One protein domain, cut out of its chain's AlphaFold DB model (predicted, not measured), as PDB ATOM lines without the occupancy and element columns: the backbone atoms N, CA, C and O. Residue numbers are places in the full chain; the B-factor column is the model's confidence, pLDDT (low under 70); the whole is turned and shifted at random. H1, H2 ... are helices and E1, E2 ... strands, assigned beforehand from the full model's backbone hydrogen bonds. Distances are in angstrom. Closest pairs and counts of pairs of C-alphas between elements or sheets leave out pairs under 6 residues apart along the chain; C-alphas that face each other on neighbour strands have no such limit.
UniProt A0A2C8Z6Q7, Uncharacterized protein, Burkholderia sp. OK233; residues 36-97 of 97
ATOM      1  N   LEU A  36      34.433   3.342  22.076       95.12
ATOM      2  CA  LEU A  36      32.974   3.288  22.135       95.12
ATOM      3  C   LEU A  36      32.501   2.203  23.106       95.12
ATOM      4  O   LEU A  36      31.583   2.427  23.892       95.12
ATOM      5  N   ARG A  37      33.128   1.027  23.035       95.12
ATOM      6  CA  ARG A  37      32.905  -0.105  23.939       95.12
ATOM      7  C   ARG A  37      34.095  -1.059  23.913       95.12
ATOM      8  O   ARG A  37      34.911  -1.014  22.993       95.12
ATOM      9  N   MET A  38      34.142  -1.952  24.889       96.12
ATOM     10  CA  MET A  38      35.079  -3.064  24.961       96.12
ATOM     11  C   MET A  38      34.305  -4.384  24.967       96.12
ATOM     12  O   MET A  38      33.328  -4.534  25.701       96.12
ATOM     13  N   GLU A  39      34.738  -5.333  24.141       95.75
ATOM     14  CA  GLU A  39      34.175  -6.685  24.100       95.75
ATOM     15  C   GLU A  39      35.138  -7.655  24.781       95.75
ATOM     16  O   GLU A  39      36.330  -7.650  24.477       95.75
ATOM     17  N   ILE A  40      34.627  -8.465  25.708       95.50
ATOM     18  CA  ILE A  40      35.396  -9.483  26.438       95.50
ATOM     19  C   ILE A  40      34.579 -10.764  26.601       95.50
ATOM     20  O   ILE A  40      33.349 -10.749  26.481       95.50
ATOM     21  N   SER A  41      35.250 -11.865  26.929       95.38
ATOM     22  CA  SER A  41      34.574 -13.109  27.274       95.38
ATOM     23  C   SER A  41      34.061 -13.120  28.725       95.38
ATOM     24  O   SER A  41      34.549 -12.356  29.572       95.38
ATOM     25  N   PRO A  42      33.086 -13.990  29.058       94.62
ATOM     26  CA  PRO A  42      32.683 -14.234  30.442       94.62
ATOM     27  C   PRO A  42      33.850 -14.656  31.344       94.62
ATOM     28  O   PRO A  42      33.886 -14.265  32.509       94.62
ATOM     29  N   GLU A  43      34.805 -15.419  30.806       94.19
ATOM     30  CA  GLU A  43      36.005 -15.879  31.511       94.19
ATOM     31  C   GLU A  43      36.919 -14.699  31.851       94.19
ATOM     32  O   GLU A  43      37.241 -14.499  33.019       94.19
ATOM     33  N   THR A  44      37.225 -13.835  30.875       93.19
ATOM     34  CA  THR A  44      37.995 -12.603  31.115       93.19
ATOM     35  C   THR A  44      37.309 -11.710  32.149       93.19
ATOM     36  O   THR A  44      37.958 -11.163  33.038       93.19
ATOM     37  N   ARG A  45      35.978 -11.579  32.078       93.06
ATOM     38  CA  ARG A  45      35.203 -10.830  33.077       93.06
ATOM     39  C   ARG A  45      35.349 -11.439  34.474       93.06
ATOM     40  O   ARG A  45      35.478 -10.698  35.446       93.06
ATOM     41  N   ALA A  46      35.298 -12.765  34.589       91.19
ATOM     42  CA  ALA A  46      35.474 -13.457  35.861       91.19
ATOM     43  C   ALA A  46      36.888 -13.257  36.425       91.19
ATOM     44  O   ALA A  46      37.021 -13.012  37.622       91.19
ATOM     45  N   ASP A  47      37.919 -13.282  35.577       91.25
ATOM     46  CA  ASP A  47      39.300 -13.008  35.981       91.25
ATOM     47  C   ASP A  47      39.471 -11.586  36.516       91.25
ATOM     48  O   ASP A  47      40.019 -11.402  37.601       91.25
ATOM     49  N   VAL A  48      38.909 -10.589  35.831       89.94
ATOM     50  CA  VAL A  48      38.904  -9.195  36.301       89.94
ATOM     51  C   VAL A  48      38.223  -9.061  37.668       89.94
ATOM     52  O   VAL A  48      38.735  -8.374  38.549       89.94
ATOM     53  N   LEU A  49      37.083  -9.728  37.877       88.69
ATOM     54  CA  LEU A  49      36.380  -9.703  39.166       88.69
ATOM     55  C   LEU A  49      37.129 -10.452  40.275       88.69
ATOM     56  O   LEU A  49      36.986 -10.103  41.442       88.69
ATOM     57  N   ARG A  50      37.903 -11.483  39.925       87.81
ATOM     58  CA  ARG A  50      38.703 -12.280  40.863       87.81
ATOM     59  C   ARG A  50      39.971 -11.551  41.309       87.81
ATOM     60  O   ARG A  50      40.427 -11.765  42.425       87.81
ATOM     61  N   GLU A  51      40.568 -10.757  40.426       85.50
ATOM     62  CA  GLU A  51      41.880 -10.129  40.633       85.50
ATOM     63  C   GLU A  51      41.826  -8.764  41.316       85.50
ATOM     64  O   GLU A  51      42.856  -8.270  41.774       85.50
ATOM     65  N   SER A  52      40.653  -8.139  41.376       66.00
ATOM     66  CA  SER A  52      40.518  -6.782  41.884       66.00
ATOM     67  C   SER A  52      39.825  -6.732  43.246       66.00
ATOM     68  O   SER A  52      38.626  -6.977  43.352       66.00
ATOM     69  N   ASP A  53      40.573  -6.306  44.271       64.62
ATOM     70  CA  ASP A  53      40.049  -5.985  45.612       64.62
ATOM     71  C   ASP A  53      39.068  -4.789  45.596       64.62
ATOM     72  O   ASP A  53      38.243  -4.627  46.495       64.62
ATOM     73  N   THR A  54      39.131  -3.950  44.556       62.72
ATOM     74  CA  THR A  54      38.192  -2.858  44.259       62.72
ATOM     75  C   THR A  54      37.462  -3.155  42.957       62.72
ATOM     76  O   THR A  54      38.112  -3.342  41.945       62.72
ATOM     77  N   THR A  55      36.125  -3.175  42.930       64.00
ATOM     78  CA  THR A  55      35.337  -3.499  41.720       64.00
ATOM     79  C   THR A  55      35.696  -2.586  40.534       64.00
ATOM     80  O   THR A  55      35.230  -1.444  40.508       64.00
ATOM     81  N   PRO A  56      36.474  -3.055  39.536       78.06
ATOM     82  CA  PRO A  56      36.861  -2.240  38.383       78.06
ATOM     83  C   PRO A  56      35.755  -2.248  37.317       78.06
ATOM     84  O   PRO A  56      35.716  -1.389  36.438       78.06
ATOM     85  N   ILE A  57      34.839  -3.219  37.427       87.81
ATOM     86  CA  ILE A  57      33.608  -3.322  36.661       87.81
ATOM     87  C   ILE A  57      32.471  -2.749  37.502       87.81
ATOM     88  O   ILE A  57      32.175  -3.259  38.585       87.81
ATOM     89  N   SER A  58      31.808  -1.719  36.988       89.50
ATOM     90  CA  SER A  58      30.628  -1.117  37.603       89.50
ATOM     91  C   SER A  58      29.362  -1.480  36.831       89.50
ATOM     92  O   SER A  58      29.336  -1.479  35.601       89.50
ATOM     93  N   LEU A  59      28.287  -1.795  37.556       87.31
ATOM     94  CA  LEU A  59      26.952  -1.965  36.984       87.31
ATOM     95  C   LEU A  59      26.270  -0.595  36.934       87.31
ATOM     96  O   LEU A  59      25.976  -0.020  37.979       87.31
ATOM     97  N   VAL A  60      26.002  -0.085  35.735       89.88
ATOM     98  CA  VAL A  60      25.375   1.235  35.532       89.88
ATOM     99  C   VAL A  60      23.892   1.154  35.178       89.88
ATOM    100  O   VAL A  60      23.213   2.174  35.095       89.88
ATOM    101  N   GLY A  61      23.361  -0.053  34.982       89.50
ATOM    102  CA  GLY A  61      21.932  -0.280  34.798       89.50
ATOM    103  C   GLY A  61      21.632  -1.576  34.061       89.50
ATOM    104  O   GLY A  61      22.435  -2.507  34.047       89.50
ATOM    105  N   PHE A  62      20.472  -1.604  33.412       88.62
ATOM    106  CA  PHE A  62      20.018  -2.728  32.602       88.62
ATOM    107  C   PHE A  62      19.597  -2.246  31.208       88.62
ATOM    108  O   PHE A  62      19.190  -1.094  31.006       88.62
ATOM    109  N   HIS A  63      19.758  -3.109  30.215       84.44
ATOM    110  CA  HIS A  63      19.155  -2.969  28.897       84.44
ATOM    111  C   HIS A  63      17.661  -3.320  28.960       84.44
ATOM    112  O   HIS A  63      17.177  -3.878  29.942       84.44
ATOM    113  N   GLN A  64      16.914  -2.967  27.910       86.69
ATOM    114  CA  GLN A  64      15.473  -3.251  27.832       86.69
ATOM    115  C   GLN A  64      15.168  -4.756  27.802       86.69
ATOM    116  O   GLN A  64      14.100  -5.169  28.235       86.69
ATOM    117  N   ASP A  65      16.121  -5.565  27.339       87.12
ATOM    118  CA  ASP A  65      16.061  -7.028  27.353       87.12
ATOM    119  C   ASP A  65      16.432  -7.645  28.719       87.12
ATOM    120  O   ASP A  65      16.471  -8.865  28.858       87.12
ATOM    121  N   GLY A  66      16.713  -6.818  29.733       84.94
ATOM    122  CA  GLY A  66      17.103  -7.249  31.075       84.94
ATOM    123  C   GLY A  66      18.590  -7.580  31.241       84.94
ATOM    124  O   GLY A  66      19.013  -7.897  32.354       84.94
ATOM    125  N   SER A  67      19.408  -7.480  30.188       84.50
ATOM    126  CA  SER A  67      20.857  -7.681  30.296       84.50
ATOM    127  C   SER A  67      21.540  -6.534  31.056       84.50
ATOM    128  O   SER A  67      21.052  -5.403  31.105       84.50
ATOM    129  N   ARG A  68      22.668  -6.822  31.715       87.44
ATOM    130  CA  ARG A  68      23.395  -5.852  32.552       87.44
ATOM    131  C   ARG A  68      24.178  -4.862  31.691       87.44
ATOM    132  O   ARG A  68      24.912  -5.273  30.800       87.44
ATOM    133  N   LYS A  69      24.076  -3.570  32.011       90.94
ATOM    134  CA  LYS A  69      24.953  -2.520  31.475       90.94
ATOM    135  C   LYS A  69      26.142  -2.364  32.398       90.94
ATOM    136  O   LYS A  69      26.009  -1.805  33.486       90.94
ATOM    137  N   GLU A  70      27.286  -2.864  31.969       94.31
ATOM    138  CA  GLU A  70      28.516  -2.827  32.750       94.31
ATOM    139  C   GLU A  70      29.511  -1.849  32.127       94.31
ATOM    140  O   GLU A  70      29.512  -1.634  30.915       94.31
ATOM    141  N   MET A  71      30.350  -1.234  32.953       94.81
ATOM    142  CA  MET A  71      31.455  -0.394  32.504       94.81
ATOM    143  C   MET A  71      32.754  -0.855  33.146       94.81
ATOM    144  O   MET A  71      32.753  -1.288  34.293       94.81
ATOM    145  N   PHE A  72      33.857  -0.708  32.422       93.94
ATOM    146  CA  PHE A  72      35.213  -0.899  32.919       93.94
ATOM    147  C   PHE A  72      36.029   0.343  32.579       93.94
ATOM    148  O   PHE A  72      36.080   0.740  31.418       93.94
ATOM    149  N   ASP A  73      36.609   0.990  33.591       91.25
ATOM    150  CA  ASP A  73      37.402   2.220  33.426       91.25
ATOM    151  C   ASP A  73      36.701   3.306  32.569       91.25
ATOM    152  O   ASP A  73      37.270   3.948  31.681       91.25
ATOM    153  N   GLY A  74      35.390   3.463  32.788       90.50
ATOM    154  CA  GLY A  74      34.546   4.412  32.053       90.50
ATOM    155  C   GLY A  74      34.224   4.019  30.606       90.50
ATOM    156  O   GLY A  74      33.634   4.825  29.888       90.50
ATOM    157  N   VAL A  75      34.567   2.803  30.170       94.06
ATOM    158  CA  VAL A  75      34.231   2.247  28.851       94.06
ATOM    159  C   VAL A  75      33.104   1.215  28.994       94.06
ATOM    160  O   VAL A  75      33.215   0.317  29.830       94.06
ATOM    161  N   PRO A  76      32.013   1.300  28.206       95.19
ATOM    162  CA  PRO A  76      30.968   0.277  28.197       95.19
ATOM    163  C   PRO A  76      31.518  -1.114  27.869       95.19
ATOM    164  O   PRO A  76      32.267  -1.278  26.907       95.19
ATOM    165  N   LEU A  77      31.109  -2.121  28.637       94.50
ATOM    166  CA  LEU A  77      31.443  -3.521  28.404       94.50
ATOM    167  C   LEU A  77      30.336  -4.233  27.634       94.50
ATOM    168  O   LEU A  77      29.146  -4.033  27.871       94.50
ATOM    169  N   THR A  78      30.730  -5.139  26.750       93.81
ATOM    170  CA  THR A  78      29.844  -6.143  26.165       93.81
ATOM    171  C   THR A  78      30.479  -7.512  26.362       93.81
ATOM    172  O   THR A  78      31.619  -7.742  25.967       93.81
ATOM    173  N   VAL A  79      29.745  -8.417  27.007       92.31
ATOM    174  CA  VAL A  79      30.238  -9.757  27.339       92.31
ATOM    175  C   VAL A  79      29.728 -10.740  26.296       92.31
ATOM    176  O   VAL A  79      28.519 -10.928  26.164       92.31
ATOM    177  N   VAL A  80      30.640 -11.365  25.555       92.31
ATOM    178  CA  VAL A  80      30.316 -12.271  24.446       92.31
ATOM    179  C   VAL A  80      31.090 -13.573  24.617       92.31
ATOM    180  O   VAL A  80      32.312 -13.565  24.751       92.31
ATOM    181  N   ALA A  81      30.389 -14.707  24.626       92.31
ATOM    182  CA  ALA A  81      31.018 -16.018  24.781       92.31
ATOM    183  C   ALA A  81      32.058 -16.272  23.673       92.31
ATOM    184  O   ALA A  81      31.770 -16.080  22.492       92.31
ATOM    185  N   GLY A  82      33.266 -16.691  24.064       90.75
ATOM    186  CA  GLY A  82      34.374 -16.966  23.141       90.75
ATOM    187  C   GLY A  82      35.042 -15.732  22.521       90.75
ATOM    188  O   GLY A  82      35.903 -15.893  21.659       90.75
ATOM    189  N   ALA A  83      34.675 -14.511  22.923       88.69
ATOM    190  CA  ALA A  83      35.314 -13.307  22.404       88.69
ATOM    191  C   ALA A  83      36.738 -13.134  22.946       88.69
ATOM    192  O   ALA A  83      36.979 -13.258  24.144       88.69
ATOM    193  N   MET A  84      37.671 -12.765  22.070       90.56
ATOM    194  CA  MET A  84      38.949 -12.207  22.509       90.56
ATOM    195  C   MET A  84      38.765 -10.737  22.926       90.56
ATOM    196  O   MET A  84      37.936 -10.051  22.314       90.56
ATOM    197  N   PRO A  85      39.505 -10.245  23.942       92.56
ATOM    198  CA  PRO A  85      39.452  -8.844  24.342       92.56
ATOM    199  C   PRO A  85      39.768  -7.905  23.179       92.56
ATOM    200  O   PRO A  85      40.806  -8.033  22.533       92.56
ATOM    201  N   LYS A  86      38.872  -6.953  22.921       95.12
ATOM    202  CA  LYS A  86      39.040  -5.965  21.847       95.12
ATOM    203  C   LYS A  86      38.317  -4.660  22.147       95.12
ATOM    204  O   LYS A  86      37.293  -4.634  22.840       95.12
ATOM    205  N   LEU A  87      38.854  -3.569  21.616       95.06
ATOM    206  CA  LEU A  87      38.271  -2.233  21.705       95.06
ATOM    207  C   LEU A  87      37.546  -1.908  20.405       95.06
ATOM    208  O   LEU A  87      38.059  -2.144  19.313       95.06
ATOM    209  N   VAL A  88      36.351  -1.337  20.520       94.06
ATOM    210  CA  VAL A  88      35.603  -0.807  19.379       94.06
ATOM    211  C   VAL A  88      35.754   0.708  19.381       94.06
ATOM    212  O   VAL A  88      35.357   1.380  20.335       94.06
ATOM    213  N   CYS A  89      36.340   1.253  18.322       90.75
ATOM    214  CA  CYS A  89      36.523   2.685  18.123       90.75
ATOM    215  C   CYS A  89      35.178   3.394  17.895       90.75
ATOM    216  O   CYS A  89      34.211   2.795  17.426       90.75
ATOM    217  N   GLN A  90      35.145   4.713  18.104       85.50
ATOM    218  CA  GLN A  90      33.997   5.559  17.730       85.50
ATOM    219  C   GLN A  90      33.668   5.490  16.228       85.50
ATOM    220  O   GLN A  90      32.522   5.648  15.825       85.50
ATOM    221  N   THR A  91      34.671   5.212  15.394       84.12
ATOM    222  CA  THR A  91      34.532   5.027  13.942       84.12
ATOM    223  C   THR A  91      33.994   3.647  13.543       84.12
ATOM    224  O   THR A  91      33.779   3.406  12.359       84.12
ATOM    225  N   GLY A  92      33.810   2.727  14.497       79.00
ATOM    226  CA  GLY A  92      33.417   1.338  14.246       79.00
ATOM    227  C   GLY A  92      34.574   0.390  13.909       79.00
ATOM    228  O   GLY A  92      34.343  -0.805  13.742       79.00
ATOM    229  N   LEU A  93      35.814   0.890  13.836       84.69
ATOM    230  CA  LEU A  93      37.004   0.042  13.714       84.69
ATOM    231  C   LEU A  93      37.212  -0.795  14.982       84.69
ATOM    232  O   LEU A  93      36.883  -0.358  16.083       84.69
ATOM    233  N   VAL A  94      37.767  -1.991  14.813       86.19
ATOM    234  CA  VAL A  94      38.055  -2.930  15.902       86.19
ATOM    235  C   VAL A  94      39.562  -3.008  16.100       86.19
ATOM    236  O   VAL A  94      40.306  -3.149  15.131       86.19
ATOM    237  N   GLU A  95      40.002  -2.914  17.351       83.38
ATOM    238  CA  GLU A  95      41.391  -3.107  17.752       83.38
ATOM    239  C   GLU A  95      41.488  -4.319  18.676       83.38
ATOM    240  O   GLU A  95      40.956  -4.299  19.790       83.38
ATOM    241  N   ASP A  96      42.161  -5.364  18.203       82.00
ATOM    242  CA  ASP A  96      42.532  -6.506  19.036       82.00
ATOM    243  C   ASP A  96      43.609  -6.080  20.047       82.00
ATOM    244  O   ASP A  96      44.469  -5.246  19.733       82.00
ATOM    245  N   MET A  97      43.525  -6.611  21.272       82.50
ATOM    246  CA  MET A  97      44.425  -6.257  22.381       82.50
ATOM    247  C   MET A  97      45.620  -7.190  22.523       82.50
ATOM    248  O   MET A  97      45.440  -8.419  22.369       82.50
TER     249      MET A  97
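AT A GLANCE: This is residues 36 to 97 of the 97 residues of an uncharacterized protein of Burkholderia sp. OK233 (UniProt A0A2C8Z6Q7). A strongly twisted sheet of six strands makes the body of this domain, with E4 and E1 in its middle, the hairpin E2 and E3 at one end and the hairpin E5 and E6 at the other. The one named helix, H1, packs beside the strands on one face, near E4 and E2. The printed part has 62 residues, with one named helix and six named strands in the order E1, H1, E2, E3, E4, E5, E6; the sheet is mixed, in the order E2, E3, E4, E1, E5, E6, and the class is mixed, helices and strands. The whole is compact, with a radius of gyration of the C-alphas of 11.7 A and spans of 33 by 28 by 22 A.

IN THESE COORDINATES: In sheet order, E2 is residues 57 to 62, 14.2 A from first to last C-alpha, E3 is residues 68 to 72, 12.8 A, and E4 is residues 75 to 79, 12.7 A. E1 is residues 37 to 40, 10.0 A, and its C-alpha 37 is at (32.905, -0.105, 23.939). E5 is residues 86 to 88, 6.7 A, and E6 is residues 94 to 96, 6.5 A, with C-alpha 96 at (42.532, -6.506, 19.036). H1 is residues 42 to 51, 14.3 A, beginning with C-alpha 42 at (32.683, -14.234, 30.442).

HOW THE PARTS SIT: From edge strand E2 to edge strand E6 the strands' lines turn by 147 degrees. E2, E3 and E4 form a meander, each strand the antiparallel neighbour of the one before; N 60 and O 69 are 2.8 A apart, and N 75 and O 72 are 2.8 A apart, both within hydrogen-bond range. E4 is staggered, pairing with E3 over residues 75 to 77 and with E1 over residues 77 to 79. E4 and E1 are parallel at 35 degrees, with N 38 and O 76 at 2.8 A. E1 and E5 are antiparallel at 157 degrees, with N 88 and O 37 at 2.9 A. The hairpin E5 and E6 is antiparallel at 163 degrees, with N 87 and O 95 at 2.9 A. H1 is on the sheet at a height over the sheet of 8.7 A, and only just over none of its strands, with 2 of its C-alphas falling on E2. Its closest C-alphas to E4 are those of Pro 42 and Val 79, 6.0 A apart, and to E2 those of Leu 49 and Ile 57, 7.4 A apart. In H1 every O i to N i+4 pair is within hydrogen-bond range. E1, H1 and E2 form a split strand-helix-strand unit, two strands of one sheet that follow each other among the strands, with H1 between them along the chain and E3 and E4 between them in the sheet; its crossover is right-handed.

THE WHOLE: The two C-alphas farthest apart are those of Asp 53 and Thr 91, 34.0 A. The printed part has no cut and no long link; the link from E4 to E5, 6 residues, is short, and the others are tight. The mean pLDDT of the printed part is 88.4, and residues 52 to 55 are under 70.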